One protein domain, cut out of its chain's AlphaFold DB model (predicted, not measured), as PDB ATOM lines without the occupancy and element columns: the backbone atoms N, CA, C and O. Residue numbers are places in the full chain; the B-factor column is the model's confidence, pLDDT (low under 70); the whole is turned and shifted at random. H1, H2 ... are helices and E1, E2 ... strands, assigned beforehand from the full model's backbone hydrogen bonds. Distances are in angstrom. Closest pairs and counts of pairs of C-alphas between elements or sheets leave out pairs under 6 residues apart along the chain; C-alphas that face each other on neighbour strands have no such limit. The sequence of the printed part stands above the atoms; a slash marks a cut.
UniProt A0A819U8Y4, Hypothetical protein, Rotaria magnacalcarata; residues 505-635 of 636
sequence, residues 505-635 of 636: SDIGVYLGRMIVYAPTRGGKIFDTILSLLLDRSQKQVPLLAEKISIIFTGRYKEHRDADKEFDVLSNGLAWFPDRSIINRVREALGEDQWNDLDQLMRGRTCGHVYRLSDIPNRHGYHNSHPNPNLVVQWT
ATOM      1  N   SER A 505     115.056 199.579 185.145       95.44
ATOM      2  CA  SER A 505     114.406 198.906 186.277       95.44
ATOM      3  C   SER A 505     112.894 198.731 186.100       95.44
ATOM      4  O   SER A 505     112.255 198.145 186.966       95.44
ATOM      5  N   ASP A 506     112.305 199.257 185.021       96.00
ATOM      6  CA  ASP A 506     110.881 199.099 184.706       96.00
ATOM      7  C   ASP A 506     110.715 198.079 183.574       96.00
ATOM      8  O   ASP A 506     111.136 198.299 182.435       96.00
ATOM      9  N   ILE A 507     110.071 196.953 183.882       96.75
ATOM     10  CA  ILE A 507     109.847 195.877 182.916       96.75
ATOM     11  C   ILE A 507     109.022 196.343 181.707       96.75
ATOM     12  O   ILE A 507     109.262 195.891 180.593       96.75
ATOM     13  N   GLY A 508     108.109 197.305 181.874       96.00
ATOM     14  CA  GLY A 508     107.342 197.882 180.771       96.00
ATOM     15  C   GLY A 508     108.219 198.644 179.779       96.00
ATOM     16  O   GLY A 508     107.989 198.564 178.574       96.00
ATOM     17  N   VAL A 509     109.252 199.340 180.266       96.38
ATOM     18  CA  VAL A 509     110.241 200.027 179.418       96.38
ATOM     19  C   VAL A 509     111.061 199.005 178.638       96.38
ATOM     20  O   VAL A 509     111.229 199.155 177.427       96.38
ATOM     21  N   TYR A 510     111.524 197.944 179.310       97.56
ATOM     22  CA  TYR A 510     112.237 196.842 178.661       97.56
ATOM     23  C   TYR A 510     111.395 196.220 177.544       97.56
ATOM     24  O   TYR A 510     111.849 196.153 176.406       97.56
ATOM     25  N   LEU A 511     110.145 195.853 177.840       96.81
ATOM     26  CA  LEU A 511     109.203 195.294 176.869       96.81
ATOM     27  C   LEU A 511     108.988 196.234 175.679       96.81
ATOM     28  O   LEU A 511     109.042 195.794 174.535       96.81
ATOM     29  N   GLY A 512     108.802 197.532 175.929       95.88
ATOM     30  CA  GLY A 512     108.631 198.526 174.870       95.88
ATOM     31  C   GLY A 512     109.851 198.622 173.960       95.88
ATOM     32  O   GLY A 512     109.709 198.641 172.741       95.88
ATOM     33  N   ARG A 513     111.056 198.633 174.537       96.25
ATOM     34  CA  ARG A 513     112.313 198.656 173.774       96.25
ATOM     35  C   ARG A 513     112.534 197.357 173.001       96.25
ATOM     36  O   ARG A 513     112.967 197.422 171.857       96.25
ATOM     37  N   MET A 514     112.184 196.205 173.574       96.50
ATOM     38  CA  MET A 514     112.226 194.917 172.876       96.50
ATOM     39  C   MET A 514     111.269 194.904 171.680       96.50
ATOM     40  O   MET A 514     111.697 194.586 170.579       96.50
ATOM     41  N   ILE A 515     110.018 195.339 171.845       94.50
ATOM     42  CA  ILE A 515     109.030 195.397 170.752       94.50
ATOM     43  C   ILE A 515     109.499 196.314 169.610       94.50
ATOM     44  O   ILE A 515     109.299 195.991 168.442       94.50
ATOM     45  N   VAL A 516     110.134 197.445 169.927       94.19
ATOM     46  CA  VAL A 516     110.566 198.421 168.914       94.19
ATOM     47  C   VAL A 516     111.884 198.030 168.242       94.19
ATOM     48  O   VAL A 516     111.990 198.103 167.019       94.19
ATOM     49  N   TYR A 517     112.897 197.633 169.016       95.00
ATOM     50  CA  TYR A 517     114.273 197.475 168.526       95.00
ATOM     51  C   TYR A 517     114.720 196.024 168.332       95.00
ATOM     52  O   TYR A 517     115.674 195.775 167.598       95.00
ATOM     53  N   ALA A 518     114.049 195.068 168.972       95.12
ATOM     54  CA  ALA A 518     114.359 193.643 168.887       95.12
ATOM     55  C   ALA A 518     113.074 192.780 168.882       95.12
ATOM     56  O   ALA A 518     112.937 191.890 169.723       95.12
ATOM     57  N   PRO A 519     112.108 193.025 167.963       90.38
ATOM     58  CA  PRO A 519     110.821 192.310 167.945       90.38
ATOM     59  C   PRO A 519     110.969 190.809 167.654       90.38
ATOM     60  O   PRO A 519     110.062 190.008 167.897       90.38
ATOM     61  N   THR A 520     112.118 190.422 167.105       90.19
ATOM     62  CA  THR A 520     112.510 189.045 166.827       90.19
ATOM     63  C   THR A 520     113.782 188.694 167.592       90.19
ATOM     64  O   THR A 520     114.560 189.556 167.998       90.19
ATOM     65  N   ARG A 521     114.018 187.393 167.767       89.50
ATOM     66  CA  ARG A 521     115.213 186.849 168.428       89.50
ATOM     67  C   ARG A 521     116.374 186.704 167.456       89.50
ATOM     68  O   ARG A 521     116.858 185.604 167.205       89.50
ATOM     69  N   GLY A 522     116.739 187.810 166.829       88.38
ATOM     70  CA  GLY A 522     117.844 187.852 165.888       88.38
ATOM     71  C   GLY A 522     118.216 189.274 165.507       88.38
ATOM     72  O   GLY A 522     117.426 190.208 165.648       88.38
ATOM     73  N   GLY A 523     119.434 189.422 165.000       93.31
ATOM     74  CA  GLY A 523     119.996 190.711 164.628       93.31
ATOM     75  C   GLY A 523     120.808 191.348 165.752       93.31
ATOM     76  O   GLY A 523     120.690 191.007 166.928       93.31
ATOM     77  N   LYS A 524     121.629 192.330 165.362       95.00
ATOM     78  CA  LYS A 524     122.713 192.863 166.197       95.00
ATOM     79  C   LYS A 524     122.243 193.389 167.561       95.00
ATOM     80  O   LYS A 524     122.948 193.200 168.547       95.00
ATOM     81  N   ILE A 525     121.069 194.026 167.641       96.31
ATOM     82  CA  ILE A 525     120.532 194.564 168.906       96.31
ATOM     83  C   ILE A 525     120.133 193.439 169.862       96.31
ATOM     84  O   ILE A 525     120.554 193.465 171.015       96.31
ATOM     85  N   PHE A 526     119.380 192.438 169.396       96.88
ATOM     86  CA  PHE A 526     119.003 191.283 170.216       96.88
ATOM     87  C   PHE A 526     120.239 190.532 170.726       96.88
ATOM     88  O   PHE A 526     120.345 190.268 171.923       96.88
ATOM     89  N   ASP A 527     121.200 190.261 169.838       96.38
ATOM     90  CA  ASP A 527     122.435 189.551 170.187       96.38
ATOM     91  C   ASP A 527     123.232 190.320 171.254       96.38
ATOM     92  O   ASP A 527     123.760 189.733 172.200       96.38
ATOM     93  N   THR A 528     123.258 191.653 171.151       96.88
ATOM     94  CA  THR A 528     123.925 192.524 172.129       96.88
ATOM     95  C   THR A 528     123.175 192.574 173.460       96.88
ATOM     96  O   THR A 528     123.811 192.491 174.507       96.88
ATOM     97  N   ILE A 529     121.837 192.644 173.450       97.00
ATOM     98  CA  ILE A 529     121.002 192.563 174.662       97.00
ATOM     99  C   ILE A 529     121.270 191.251 175.395       97.00
ATOM    100  O   ILE A 529     121.536 191.261 176.595       97.00
ATOM    101  N   LEU A 530     121.245 190.129 174.674       97.19
ATOM    102  CA  LEU A 530     121.514 188.820 175.251       97.19
ATOM    103  C   LEU A 530     122.937 188.749 175.808       97.19
ATOM    104  O   LEU A 530     123.123 188.303 176.934       97.19
ATOM    105  N   SER A 531     123.935 189.231 175.064       96.31
ATOM    106  CA  SER A 531     125.319 189.257 175.541       96.31
ATOM    107  C   SER A 531     125.460 190.043 176.849       96.31
ATOM    108  O   SER A 531     126.081 189.543 177.781       96.31
ATOM    109  N   LEU A 532     124.824 191.218 176.952       96.44
ATOM    110  CA  LEU A 532     124.832 192.053 178.158       96.44
ATOM    111  C   LEU A 532     124.091 191.414 179.341       96.44
ATOM    112  O   LEU A 532     124.526 191.567 180.476       96.44
ATOM    113  N   LEU A 533     122.990 190.693 179.101       96.62
ATOM    114  CA  LEU A 533     122.280 189.951 180.154       96.62
ATOM    115  C   LEU A 533     123.118 188.793 180.712       96.62
ATOM    116  O   LEU A 533     122.977 188.436 181.878       96.62
ATOM    117  N   LEU A 534     123.977 188.200 179.880       96.06
ATOM    118  CA  LEU A 534     124.830 187.068 180.244       96.06
ATOM    119  C   LEU A 534     126.221 187.482 180.741       96.06
ATOM    120  O   LEU A 534     127.007 186.619 181.131       96.06
ATOM    121  N   ASP A 535     126.549 188.774 180.706       92.88
ATOM    122  CA  ASP A 535     127.831 189.299 181.161       92.88
ATOM    123  C   ASP A 535     127.808 189.582 182.670       92.88
ATOM    124  O   ASP A 535     127.228 190.559 183.143       92.88
ATOM    125  N   ARG A 536     128.483 188.724 183.444       82.88
ATOM    126  CA  ARG A 536     128.600 188.854 184.906       82.88
ATOM    127  C   ARG A 536     129.605 189.918 185.357       82.88
ATOM    128  O   ARG A 536     129.675 190.197 186.550       82.88
ATOM    129  N   SER A 537     130.411 190.469 184.446       85.38
ATOM    130  CA  SER A 537     131.415 191.485 184.788       85.38
ATOM    131  C   SER A 537     130.817 192.889 184.946       85.38
ATOM    132  O   SER A 537     131.427 193.763 185.563       85.38
ATOM    133  N   GLN A 538     129.614 193.109 184.408       76.88
ATOM    134  CA  GLN A 538     128.913 194.392 184.410       76.88
ATOM    135  C   GLN A 538     128.168 194.649 185.734       76.88
ATOM    136  O   GLN A 538     128.020 193.777 186.592       76.88
ATOM    137  N   LYS A 539     127.655 195.877 185.896       78.44
ATOM    138  CA  LYS A 539     126.738 196.236 186.994       78.44
ATOM    139  C   LYS A 539     125.556 195.263 187.047       78.44
ATOM    140  O   LYS A 539     125.052 194.848 186.008       78.44
ATOM    141  N   GLN A 540     125.078 194.969 188.259       90.44
ATOM    142  CA  GLN A 540     123.922 194.098 188.478       90.44
ATOM    143  C   GLN A 540     122.734 194.541 187.613       90.44
ATOM    144  O   GLN A 540     122.229 195.657 187.760       90.44
ATOM    145  N   VAL A 541     122.298 193.661 186.711       95.62
ATOM    146  CA  VAL A 541     121.173 193.925 185.814       95.62
ATOM    147  C   VAL A 541     119.860 193.853 186.606       95.62
ATOM    148  O   VAL A 541     119.543 192.794 187.156       95.62
ATOM    149  N   PRO A 542     119.056 194.933 186.661       96.06
ATOM    150  CA  PRO A 542     117.757 194.890 187.323       96.06
ATOM    151  C   PRO A 542     116.834 193.886 186.636       96.06
ATOM    152  O   PRO A 542     116.772 193.858 185.405       96.06
ATOM    153  N   LEU A 543     116.072 193.113 187.414       96.50
ATOM    154  CA  LEU A 543     115.056 192.188 186.891       96.50
ATOM    155  C   LEU A 543     115.622 191.151 185.896       96.50
ATOM    156  O   LEU A 543     114.961 190.783 184.926       96.50
ATOM    157  N   LEU A 544     116.865 190.695 186.105       97.06
ATOM    158  CA  LEU A 544     117.566 189.776 185.198       97.06
ATOM    159  C   LEU A 544     116.745 188.516 184.870       97.06
ATOM    160  O   LEU A 544     116.555 188.195 183.696       97.06
ATOM    161  N   ALA A 545     116.218 187.844 185.899       96.94
ATOM    162  CA  ALA A 545     115.415 186.628 185.757       96.94
ATOM    163  C   ALA A 545     114.170 186.840 184.889       96.94
ATOM    164  O   ALA A 545     113.891 186.055 183.984       96.94
ATOM    165  N   GLU A 546     113.461 187.945 185.109       97.19
ATOM    166  CA  GLU A 546     112.257 188.300 184.357       97.19
ATOM    167  C   GLU A 546     112.592 188.615 182.892       97.19
ATOM    168  O   GLU A 546     111.923 188.127 181.983       97.19
ATOM    169  N   LYS A 547     113.672 189.364 182.640       97.94
ATOM    170  CA  LYS A 547     114.123 189.711 181.281       97.94
ATOM    171  C   LYS A 547     114.550 188.489 180.473       97.94
ATOM    172  O   LYS A 547     114.169 188.377 179.306       97.94
ATOM    173  N   ILE A 548     115.303 187.573 181.085       97.44
ATOM    174  CA  ILE A 548     115.704 186.310 180.453       97.44
ATOM    175  C   ILE A 548     114.481 185.413 180.230       97.44
ATOM    176  O   ILE A 548     114.335 184.849 179.144       97.44
ATOM    177  N   SER A 549     113.567 185.340 181.201       97.00
ATOM    178  CA  SER A 549     112.309 184.602 181.065       97.00
ATOM    179  C   SER A 549     111.492 185.085 179.865       97.00
ATOM    180  O   SER A 549     111.059 184.266 179.056       97.00
ATOM    181  N   ILE A 550     111.376 186.400 179.650       96.94
ATOM    182  CA  ILE A 550     110.708 186.969 178.467       96.94
ATOM    183  C   ILE A 550     111.418 186.571 177.166       96.94
ATOM    184  O   ILE A 550     110.752 186.208 176.196       96.94
ATOM    185  N   ILE A 551     112.756 186.605 177.123       96.62
ATOM    186  CA  ILE A 551     113.517 186.196 175.931       96.62
ATOM    187  C   ILE A 551     113.227 184.736 175.582       96.62
ATOM    188  O   ILE A 551     112.867 184.441 174.441       96.62
ATOM    189  N   PHE A 552     113.338 183.833 176.556       95.31
ATOM    190  CA  PHE A 552     113.177 182.396 176.346       95.31
ATOM    191  C   PHE A 552     111.726 182.018 176.067       95.31
ATOM    192  O   PHE A 552     111.443 181.340 175.086       95.31
ATOM    193  N   THR A 553     110.782 182.500 176.870       94.94
ATOM    194  CA  THR A 553     109.371 182.109 176.749       94.94
ATOM    195  C   THR A 553     108.629 182.873 175.661       94.94
ATOM    196  O   THR A 553     107.612 182.389 175.173       94.94
ATOM    197  N   GLY A 554     109.112 184.063 175.291       93.69
ATOM    198  CA  GLY A 554     108.424 184.997 174.395       93.69
ATOM    199  C   GLY A 554     107.260 185.734 175.043       93.69
ATOM    200  O   GLY A 554     106.600 186.517 174.360       93.69
ATOM    201  N   ARG A 555     107.002 185.490 176.333       94.56
ATOM    202  CA  ARG A 555     105.814 185.953 177.046       94.56
ATOM    203  C   ARG A 555     106.165 186.733 178.303       94.56
ATOM    204  O   ARG A 555     107.229 186.559 178.887       94.56
ATOM    205  N   TYR A 556     105.235 187.574 178.733       95.62
ATOM    206  CA  TYR A 556     105.323 188.335 179.972       95.62
ATOM    207  C   TYR A 556     104.066 188.122 180.815       95.62
ATOM    208  O   TYR A 556     102.956 188.275 180.310       95.62
ATOM    209  N   LYS A 557     104.239 187.796 182.100       93.50
ATOM    210  CA  LYS A 557     103.150 187.692 183.081       93.50
ATOM    211  C   LYS A 557     103.122 188.945 183.953       93.50
ATOM    212  O   LYS A 557     104.141 189.310 184.535       93.50
ATOM    213  N   GLU A 558     101.980 189.621 184.038       89.81
ATOM    214  CA  GLU A 558     101.869 190.881 184.782       89.81
ATOM    215  C   GLU A 558     101.839 190.628 186.298       89.81
ATOM    216  O   GLU A 558     100.928 189.995 186.814       89.81
ATOM    217  N   HIS A 559     102.795 191.183 187.054       85.31
ATOM    218  CA  HIS A 559     102.895 190.934 188.507       85.31
ATOM    219  C   HIS A 559     101.639 191.284 189.321       85.31
ATOM    220  O   HIS A 559     101.436 190.740 190.402       85.31
ATOM    221  N   ARG A 560     100.815 192.227 188.844       86.00
ATOM    222  CA  ARG A 560      99.587 192.652 189.538       86.00
ATOM    223  C   ARG A 560      98.393 191.740 189.266       86.00
ATOM    224  O   ARG A 560      97.397 191.849 189.973       86.00
ATOM    225  N   ASP A 561      98.476 190.909 188.234       85.94
ATOM    226  CA  ASP A 561      97.389 190.064 187.758       85.94
ATOM    227  C   ASP A 561      97.999 188.788 187.168       85.94
ATOM    228  O   ASP A 561      98.334 188.730 185.984       85.94
ATOM    229  N   ALA A 562      98.213 187.793 188.033       79.81
ATOM    230  CA  ALA A 562      98.927 186.561 187.694       79.81
ATOM    231  C   ALA A 562      98.263 185.764 186.555       79.81
ATOM    232  O   ALA A 562      98.936 184.967 185.899       79.81
ATOM    233  N   ASP A 563      96.977 186.018 186.298       88.31
ATOM    234  CA  ASP A 563      96.203 185.375 185.240       88.31
ATOM    235  C   ASP A 563      96.406 186.045 183.868       88.31
ATOM    236  O   ASP A 563      96.033 185.478 182.838       88.31
ATOM    237  N   LYS A 564      97.027 187.234 183.811       90.25
ATOM    238  CA  LYS A 564      97.318 187.942 182.556       90.25
ATOM    239  C   LYS A 564      98.717 187.628 182.035       90.25
ATOM    240  O   LYS A 564      99.725 188.117 182.550       90.25
ATOM    241  N   GLU A 565      98.755 186.868 180.945       92.69
ATOM    242  CA  GLU A 565      99.951 186.602 180.143       92.69
ATOM    243  C   GLU A 565      99.848 187.330 178.793       92.69
ATOM    244  O   GLU A 565      98.793 187.347 178.160       92.69
ATOM    245  N   PHE A 566     100.947 187.942 178.358       93.69
ATOM    246  CA  PHE A 566     101.042 188.686 177.105       93.69
ATOM    247  C   PHE A 566     102.131 188.101 176.209       93.69
ATOM    248  O   PHE A 566     103.221 187.783 176.689       93.69
ATOM    249  N   ASP A 567     101.870 188.029 174.905       91.31
ATOM    250  CA  ASP A 567     102.861 187.651 173.898       91.31
ATOM    251  C   ASP A 567     103.701 188.875 173.507       91.31
ATOM    252  O   ASP A 567     103.166 189.904 173.097       91.31
ATOM    253  N   VAL A 568     105.025 188.781 173.652       89.75
ATOM    254  CA  VAL A 568     105.947 189.921 173.495       89.75
ATOM    255  C   VAL A 568     106.878 189.722 172.307       89.75
ATOM    256  O   VAL A 568     106.967 190.580 171.434       89.75
ATOM    257  N   LEU A 569     107.594 188.598 172.277       90.50
ATOM    258  CA  LEU A 569     108.593 188.295 171.255       90.50
ATOM    259  C   LEU A 569     108.138 187.102 170.440       90.50
ATOM    260  O   LEU A 569     107.682 186.109 171.006       90.50
ATOM    261  N   SER A 570     108.304 187.184 169.118       85.94
ATOM    262  CA  SER A 570     107.990 186.070 168.214       85.94
ATOM    263  C   SER A 570     106.591 185.476 168.461       85.94
ATOM    264  O   SER A 570     106.430 184.259 168.443       85.94
ATOM    265  N   ASN A 571     105.599 186.331 168.734       85.00
ATOM    266  CA  ASN A 571     104.218 185.942 169.045       85.00
ATOM    267  C   ASN A 571     104.106 184.939 170.211       85.00
ATOM    268  O   ASN A 571     103.330 183.989 170.145       85.00
ATOM    269  N   GLY A 572     104.930 185.093 171.254       87.81
ATOM    270  CA  GLY A 572     104.846 184.254 172.453       87.81
ATOM    271  C   GLY A 572     105.401 182.842 172.303       87.81
ATOM    272  O   GLY A 572     105.242 182.023 173.209       87.81
ATOM    273  N   LEU A 573     106.033 182.532 171.168       87.38
ATOM    274  CA  LEU A 573     106.679 181.241 170.951       87.38
ATOM    275  C   LEU A 573     107.927 181.123 171.815       87.38
ATOM    276  O   LEU A 573     108.689 182.078 171.919       87.38
ATOM    277  N   ALA A 574     108.184 179.940 172.359       90.31
ATOM    278  CA  ALA A 574     109.406 179.647 173.097       90.31
ATOM    279  C   ALA A 574     110.644 179.656 172.171       90.31
ATOM    280  O   ALA A 574     110.531 179.356 170.983       90.31
ATOM    281  N   TRP A 575     111.822 179.997 172.699       91.81
ATOM    282  CA  TRP A 575     113.107 179.958 171.996       91.81
ATOM    283  C   TRP A 575     114.069 178.972 172.629       91.81
ATOM    284  O   TRP A 575     114.316 179.022 173.831       91.81
ATOM    285  N   PHE A 576     114.628 178.105 171.788       89.75
ATOM    286  CA  PHE A 576     115.573 177.069 172.183       89.75
ATOM    287  C   PHE A 576     116.938 177.388 171.569       89.75
ATOM    288  O   PHE A 576     117.181 177.037 170.411       89.75
ATOM    289  N   PRO A 577     117.808 178.114 172.290       90.69
ATOM    290  CA  PRO A 577     119.149 178.381 171.806       90.69
ATOM    291  C   PRO A 577     120.039 177.140 171.916       90.69
ATOM    292  O   PRO A 577     119.644 176.102 172.451       90.69
ATOM    293  N   ASP A 578     121.265 177.246 171.412       91.81
ATOM    294  CA  ASP A 578     122.248 176.183 171.572       91.81
ATOM    295  C   ASP A 578     122.636 175.950 173.049       91.81
ATOM    296  O   ASP A 578     122.395 176.763 173.949       91.81
ATOM    297  N   ARG A 579     123.289 174.809 173.296       92.38
ATOM    298  CA  ARG A 579     123.730 174.399 174.635       92.38
ATOM    299  C   ARG A 579     124.711 175.383 175.281       92.38
ATOM    300  O   ARG A 579     124.755 175.465 176.505       92.38
ATOM    301  N   SER A 580     125.482 176.127 174.487       95.12
ATOM    302  CA  SER A 580     126.437 177.115 175.001       95.12
ATOM    303  C   SER A 580     125.700 178.287 175.647       95.12
ATOM    304  O   SER A 580     125.975 178.640 176.795       95.12
ATOM    305  N   ILE A 581     124.697 178.836 174.957       95.12
ATOM    306  CA  ILE A 581     123.848 179.908 175.485       95.12
ATOM    307  C   ILE A 581     123.069 179.423 176.711       95.12
ATOM    308  O   ILE A 581     123.013 180.141 177.705       95.12
ATOM    309  N   ILE A 582     122.524 178.200 176.684       95.00
ATOM    310  CA  ILE A 582     121.818 177.600 177.833       95.00
ATOM    311  C   ILE A 582     122.709 177.571 179.080       95.00
ATOM    312  O   ILE A 582     122.287 178.012 180.147       95.00
ATOM    313  N   ASN A 583     123.948 177.094 178.947       95.38
ATOM    314  CA  ASN A 583     124.881 177.037 180.069       95.38
ATOM    315  C   ASN A 583     125.196 178.442 180.603       95.38
ATOM    316  O   ASN A 583     125.131 178.659 181.808       95.38
ATOM    317  N   ARG A 584     125.443 179.416 179.716       96.31
ATOM    318  CA  ARG A 584     125.684 180.816 180.110       96.31
ATOM    319  C   ARG A 584     124.481 181.444 180.817       96.31
ATOM    320  O   ARG A 584     124.660 182.245 181.726       96.31
ATOM    321  N   VAL A 585     123.260 181.093 180.414       96.19
ATOM    322  CA  VAL A 585     122.019 181.553 181.059       96.19
ATOM    323  C   VAL A 585     121.854 180.925 182.437       96.19
ATOM    324  O   VAL A 585     121.572 181.643 183.393       96.19
ATOM    325  N   ARG A 586     122.065 179.608 182.554       96.06
ATOM    326  CA  ARG A 586     122.045 178.901 183.842       96.06
ATOM    327  C   ARG A 586     123.056 179.493 184.807       96.06
ATOM    328  O   ARG A 586     122.739 179.727 185.966       96.06
ATOM    329  N   GLU A 587     124.250 179.801 184.311       95.38
ATOM    330  CA  GLU A 587     125.226 180.563 185.069       95.38
ATOM    331  C   GLU A 587     124.634 181.929 185.459       95.38
ATOM    332  O   GLU A 587     124.492 182.208 186.644       95.38
ATOM    333  N   ALA A 588     124.231 182.785 184.521       95.00
ATOM    334  CA  ALA A 588     123.736 184.131 184.836       95.00
ATOM    335  C   ALA A 588     122.585 184.171 185.871       95.00
ATOM    336  O   ALA A 588     122.575 185.064 186.716       95.00
ATOM    337  N   LEU A 589     121.658 183.208 185.833       95.81
ATOM    338  CA  LEU A 589     120.496 183.125 186.730       95.81
ATOM    339  C   LEU A 589     120.759 182.394 188.058       95.81
ATOM    340  O   LEU A 589     120.129 182.697 189.069       95.81
ATOM    341  N   GLY A 590     121.671 181.424 188.065       96.06
ATOM    342  CA  GLY A 590     121.758 180.426 189.128       96.06
ATOM    343  C   GLY A 590     120.743 179.291 188.955       96.06
ATOM    344  O   GLY A 590     119.778 179.391 188.194       96.06
ATOM    345  N   GLU A 591     120.983 178.185 189.662       96.06
ATOM    346  CA  GLU A 591     120.282 176.915 189.427       96.06
ATOM    347  C   GLU A 591     118.774 177.007 189.705       96.06
ATOM    348  O   GLU A 591     117.978 176.502 188.917       96.06
ATOM    349  N   ASP A 592     118.369 177.698 190.775       97.06
ATOM    350  CA  ASP A 592     116.959 177.794 191.183       97.06
ATOM    351  C   ASP A 592     116.117 178.538 190.136       97.06
ATOM    352  O   ASP A 592     115.132 178.011 189.623       97.06
ATOM    353  N   GLN A 593     116.561 179.732 189.734       96.62
ATOM    354  CA  GLN A 593     115.879 180.539 188.719       96.62
ATOM    355  C   GLN A 593     115.927 179.892 187.329       96.62
ATOM    356  O   GLN A 593     115.001 180.057 186.531       96.62
ATOM    357  N   TRP A 594     116.996 179.150 187.022       96.25
ATOM    358  CA  TRP A 594     117.060 178.347 185.806       96.25
ATOM    359  C   TRP A 594     116.027 177.217 185.818       96.25
ATOM    360  O   TRP A 594     115.365 177.011 184.806       96.25
ATOM    361  N   ASN A 595     115.865 176.502 186.932       95.50
ATOM    362  CA  ASN A 595     114.889 175.417 187.045       95.50
ATOM    363  C   ASN A 595     113.454 175.931 186.877       95.50
ATOM    364  O   ASN A 595     112.665 175.307 186.165       95.50
ATOM    365  N   ASP A 596     113.147 177.099 187.448       95.62
ATOM    366  CA  ASP A 596     111.860 177.771 187.243       95.62
ATOM    367  C   ASP A 596     111.635 178.102 185.759       95.62
ATOM    368  O   ASP A 596     110.567 177.835 185.199       95.62
ATOM    369  N   LEU A 597     112.654 178.646 185.082       94.88
ATOM    370  CA  LEU A 597     112.587 178.951 183.654       94.88
ATOM    371  C   LEU A 597     112.453 177.687 182.791       94.88
ATOM    372  O   LEU A 597     111.632 177.655 181.874       94.88
ATOM    373  N   ASP A 598     113.223 176.642 183.082       93.44
ATOM    374  CA  ASP A 598     113.153 175.353 182.394       93.44
ATOM    375  C   ASP A 598     111.745 174.762 182.510       93.44
ATOM    376  O   ASP A 598     111.148 174.362 181.509       93.44
ATOM    377  N   GLN A 599     111.157 174.802 183.706       93.00
ATOM    378  CA  GLN A 599     109.788 174.353 183.930       93.00
ATOM    379  C   GLN A 599     108.770 175.167 183.120       93.00
ATOM    380  O   GLN A 599     107.837 174.584 182.568       93.00
ATOM    381  N   LEU A 600     108.954 176.486 182.998       90.75
ATOM    382  CA  LEU A 600     108.100 177.338 182.161       90.75
ATOM    383  C   LEU A 600     108.213 177.016 180.663       90.75
ATOM    384  O   LEU A 600     107.255 177.245 179.916       90.75
ATOM    385  N   MET A 601     109.366 176.507 180.227       89.75
ATOM    386  CA  MET A 601     109.656 176.159 178.834       89.75
ATOM    387  C   MET A 601     109.203 174.741 178.464       89.75
ATOM    388  O   MET A 601     108.865 174.495 177.303       89.75
ATOM    389  N   ARG A 602     109.138 173.814 179.430       87.00
ATOM    390  CA  ARG A 602     108.672 172.433 179.217       87.00
ATOM    391  C   ARG A 602     107.279 172.391 178.604       87.00
ATOM    392  O   ARG A 602     106.364 173.113 178.994       87.00
ATOM    393  N   GLY A 603     107.122 171.514 177.618       80.69
ATOM    394  CA  GLY A 603     105.860 171.343 176.905       80.69
ATOM    395  C   GLY A 603     105.550 172.448 175.893       80.69
ATOM    396  O   GLY A 603     104.666 172.240 175.062       80.69
ATOM    397  N   ARG A 604     106.289 173.571 175.888       83.12
ATOM    398  CA  ARG A 604     106.156 174.603 174.856       83.12
ATOM    399  C   ARG A 604     106.819 174.152 173.557       83.12
ATOM    400  O   ARG A 604     107.820 173.433 173.547       83.12
ATOM    401  N   THR A 605     106.254 174.609 172.450       75.62
ATOM    402  CA  THR A 605     106.793 174.404 171.107       75.62
ATOM    403  C   THR A 605     107.606 175.621 170.681       75.62
ATOM    404  O   THR A 605     107.105 176.747 170.712       75.62
ATOM    405  N   CYS A 606     108.843 175.398 170.245       74.19
ATOM    406  CA  CYS A 606     109.606 176.365 169.463       74.19
ATOM    407  C   CYS A 606     109.325 176.087 167.989       74.19
ATOM    408  O   CYS A 606     109.565 174.983 167.503       74.19
ATOM    409  N   GLY A 607     108.806 177.085 167.282       67.19
ATOM    410  CA  GLY A 607     108.587 177.028 165.842       67.19
ATOM    411  C   GLY A 607     109.460 178.052 165.126       67.19
ATOM    412  O   GLY A 607     109.727 179.131 165.654       67.19
ATOM    413  N   HIS A 608     109.892 177.728 163.910       68.19
ATOM    414  CA  HIS A 608     110.509 178.711 163.027       68.19
ATOM    415  C   HIS A 608     109.491 179.804 162.656       68.19
ATOM    416  O   HIS A 608     108.459 179.511 162.056       68.19
ATOM    417  N   VAL A 609     109.787 181.064 162.988       66.31
ATOM    418  CA  VAL A 609     108.995 182.218 162.532       66.31
ATOM    419  C   VAL A 609     109.436 182.573 161.116       66.31
ATOM    420  O   VAL A 609     110.563 183.017 160.915       66.31
ATOM    421  N   TYR A 610     108.556 182.386 160.132       66.69
ATOM    422  CA  TYR A 610     108.900 182.564 158.715       66.69
ATOM    423  C   TYR A 610     109.070 184.036 158.325       66.69
ATOM    424  O   TYR A 610     109.960 184.381 157.552       66.69
ATOM    425  N   ARG A 611     108.166 184.896 158.805       68.06
ATOM    426  CA  ARG A 611     108.134 186.360 158.614       68.06
ATOM    427  C   ARG A 611     107.074 186.965 159.538       68.06
ATOM    428  O   ARG A 611     106.258 186.229 160.072       68.06
ATOM    429  N   LEU A 612     107.063 188.287 159.728       66.19
ATOM    430  CA  LEU A 612     106.099 188.952 160.626       66.19
ATOM    431  C   LEU A 612     104.637 188.808 160.168       66.19
ATOM    432  O   LEU A 612     103.741 188.741 161.003       66.19
ATOM    433  N   SER A 613     104.388 188.742 158.858       73.31
ATOM    434  CA  SER A 613     103.048 188.504 158.317       73.31
ATOM    435  C   SER A 613     102.715 187.012 158.294       73.31
ATOM    436  O   SER A 613     103.555 186.182 157.954       73.31
ATOM    437  N   ASP A 614     101.465 186.653 158.573       76.44
ATOM    438  CA  ASP A 614     101.019 185.252 158.542       76.44
ATOM    439  C   ASP A 614     100.724 184.742 157.115       76.44
ATOM    440  O   ASP A 614      99.870 183.892 156.885       76.44
ATOM    441  N   ILE A 615     101.419 185.292 156.116       80.12
ATOM    442  CA  ILE A 615     101.230 184.929 154.711       80.12
ATOM    443  C   ILE A 615     101.999 183.624 154.437       80.12
ATOM    444  O   ILE A 615     103.214 183.592 154.686       80.12
ATOM    445  N   PRO A 616     101.369 182.593 153.838       86.62
ATOM    446  CA  PRO A 616     102.032 181.345 153.454       86.62
ATOM    447  C   PRO A 616     103.278 181.569 152.592       86.62
ATOM    448  O   PRO A 616     103.273 182.371 151.656       86.62
ATOM    449  N   ASN A 617     104.372 180.880 152.914       83.44
ATOM    450  CA  ASN A 617     105.555 180.812 152.062       83.44
ATOM    451  C   ASN A 617     105.276 179.945 150.813       83.44
ATOM    452  O   ASN A 617     104.198 179.375 150.656       83.44
ATOM    453  N   ARG A 618     106.268 179.796 149.926       88.19
ATOM    454  CA  ARG A 618     106.149 178.984 148.694       88.19
ATOM    455  C   ARG A 618     105.793 177.501 148.919       88.19
ATOM    456  O   ARG A 618     105.481 176.809 147.961       88.19
ATOM    457  N   HIS A 619     105.869 177.015 150.157       86.75
ATOM    458  CA  HIS A 619     105.539 175.649 150.561       86.75
ATOM    459  C   HIS A 619     104.212 175.566 151.339       86.75
ATOM    460  O   HIS A 619     103.907 174.520 151.899       86.75
ATOM    461  N   GLY A 620     103.433 176.652 151.402       89.38
ATOM    462  CA  GLY A 620     102.140 176.685 152.092       89.38
ATOM    463  C   GLY A 620     102.222 176.800 153.618       89.38
ATOM    464  O   GLY A 620     101.185 176.784 154.275       89.38
ATOM    465  N   TYR A 621     103.421 176.943 154.196       85.06
ATOM    466  CA  TYR A 621     103.600 177.111 155.643       85.06
ATOM    467  C   TYR A 621     103.656 178.591 156.029       85.06
ATOM    468  O   TYR A 621     104.244 179.408 155.316       85.06
ATOM    469  N   HIS A 622     103.072 178.928 157.172       83.75
ATOM    470  CA  HIS A 622     103.105 180.256 157.795       83.75
ATOM    471  C   HIS A 622     103.174 180.106 159.319       83.75
ATOM    472  O   HIS A 622     103.315 178.992 159.816       83.75
ATOM    473  N   ASN A 623     103.123 181.199 160.081       76.31
ATOM    474  CA  ASN A 623     103.306 181.125 161.533       76.31
ATOM    475  C   ASN A 623     102.142 180.390 162.224       76.31
ATOM    476  O   ASN A 623     102.392 179.659 163.178       76.31
ATOM    477  N   SER A 624     100.906 180.522 161.724       78.81
ATOM    478  CA  SER A 624      99.733 179.783 162.239       78.81
ATOM    479  C   SER A 624      99.592 178.357 161.686       78.81
ATOM    480  O   SER A 624      98.825 177.562 162.225       78.81
ATOM    481  N   HIS A 625     100.334 178.008 160.630       81.12
ATOM    482  CA  HIS A 625     100.443 176.644 160.100       81.12
ATOM    483  C   HIS A 625     101.923 176.314 159.833       81.12
ATOM    484  O   HIS A 625     102.367 176.308 158.673       81.12
ATOM    485  N   PRO A 626     102.726 176.132 160.901       78.75
ATOM    486  CA  PRO A 626     104.163 175.957 160.771       78.75
ATOM    487  C   PRO A 626     104.504 174.579 160.205       78.75
ATOM    488  O   PRO A 626     103.764 173.612 160.373       78.75
ATOM    489  N   ASN A 627     105.654 174.469 159.538       81.00
ATOM    490  CA  ASN A 627     106.150 173.180 159.069       81.00
ATOM    491  C   ASN A 627     106.426 172.279 160.283       81.00
ATOM    492  O   ASN A 627     107.290 172.636 161.088       81.00
ATOM    493  N   PRO A 628     105.773 171.109 160.401       81.56
ATOM    494  CA  PRO A 628     105.947 170.222 161.549       81.56
ATOM    495  C   PRO A 628     107.398 169.753 161.722       81.56
ATOM    496  O   PRO A 628     107.824 169.509 162.843       81.56
ATOM    497  N   ASN A 629     108.193 169.716 160.646       81.25
ATOM    498  CA  ASN A 629     109.615 169.357 160.706       81.25
ATOM    499  C   ASN A 629     110.508 170.460 161.306       81.25
ATOM    500  O   ASN A 629     111.683 170.221 161.567       81.25
ATOM    501  N   LEU A 630     109.983 171.677 161.471       74.19
ATOM    502  CA  LEU A 630     110.681 172.827 162.055       74.19
ATOM    503  C   LEU A 630     110.095 173.233 163.415       74.19
ATOM    504  O   LEU A 630     110.486 174.265 163.964       74.19
ATOM    505  N   VAL A 631     109.148 172.450 163.939       78.31
ATOM    506  CA  VAL A 631     108.594 172.621 165.280       78.31
ATOM    507  C   VAL A 631     109.265 171.608 166.194       78.31
ATOM    508  O   VAL A 631     109.149 170.402 165.996       78.31
ATOM    509  N   VAL A 632     109.968 172.102 167.203       78.81
ATOM    510  CA  VAL A 632     110.592 171.277 168.240       78.81
ATOM    511  C   VAL A 632     109.851 171.536 169.543       78.81
ATOM    512  O   VAL A 632     109.447 172.667 169.816       78.81
ATOM    513  N   GLN A 633     109.656 170.503 170.356       81.12
ATOM    514  CA  GLN A 633     109.130 170.647 171.712       81.12
ATOM    515  C   GLN A 633     110.287 170.571 172.708       81.12
ATOM    516  O   GLN A 633     111.164 169.717 172.562       81.12
ATOM    517  N   TRP A 634     110.308 171.459 173.706       79.12
ATOM    518  CA  TRP A 634     111.332 171.400 174.749       79.12
ATOM    519  C   TRP A 634     111.142 170.129 175.573       79.12
ATOM    520  O   TRP A 634     110.131 169.977 176.268       79.12
ATOM    521  N   THR A 635     112.109 169.223 175.473       73.56
ATOM    522  CA  THR A 635     112.211 168.026 176.307       73.56
ATOM    523  C   THR A 635     113.464 168.197 177.157       73.56
ATOM    524  O   THR A 635     114.508 168.571 176.629       73.56
TER     525      THR A 635
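AT A GLANCE: This is residues 505 to 635 of the 636 residues of the protein "Hypothetical protein" of Rotaria magnacalcarata (UniProt A0A819U8Y4). Helix H3 is the core, loosely ringed by four other short helices, H1, H2, H4 and H5, and by a small hairpin, E1 and E2, that packs on H3 through E1. A second hairpin, E3 and E4, opens into a long loop, residues 608 to 630, which makes one end of the longest axis. The printed part has 131 residues, with five named helices and four named strands in the order H1 H2 H3 E1 E2 H4 H5 E3 E4; both two-stranded sheets are antiparallel. The class is mostly helix, with under half of the residues in named elements; the whole is compact, with a radius of gyration of the C-alphas of 15.1 A and spans of 47 by 33 by 29 A.

HOW THE PARTS SIT: Start at H1, residues 507 to 517, close but not clearly touching H2, residues 524 to 533; their closest C-alphas, Tyr 517 and Ile 525, are 6.9 A apart. In H3, residues 544 to 553, Ile 550 has its C-alpha 5.8 A from that of Tyr 556 in E1, residues 555 to 557, their closest pair. E1 forms a hairpin with E2, residues 565 to 567; N 556 and O 566 are within hydrogen-bond range at 2.9 A. H4, residues 579 to 589, only just touches H3, with 3 pairs of C-alphas within 8 A, the closest Ala 545 and Leu 589 at 6.2 A. H5, residues 591 to 601, touches H3 at a shallow tilt of 27 degrees, the same way; the closest C-alphas, Ser 549 and Leu 597, are 6.2 A apart. E3, residues 605 to 607, and E4, residues 631 to 633, form a hairpin, with N 606 and O 632 within range at 2.8 A. In H1, H2, H3, H4 and H5 every O i to N i+4 pair is within hydrogen-bond range.

IN THESE COORDINATES: Find C-alpha 507 at (109.847, 195.877, 182.916), where H1 begins its 15.1 A; H2 measures 14.3 A, H3 14.0 A, H4 15.3 A and H5 15.0 A. E4 ends at C-alpha 633, (109.130, 170.647, 171.712).

THE WHOLE: The C-alphas farthest apart, of Lys 539 and Gly 620, are 47.0 A apart. The printed part has no cut; the links E2 to H4 and E3 to E4 are long. Residues 607 to 612 have pLDDT under 70.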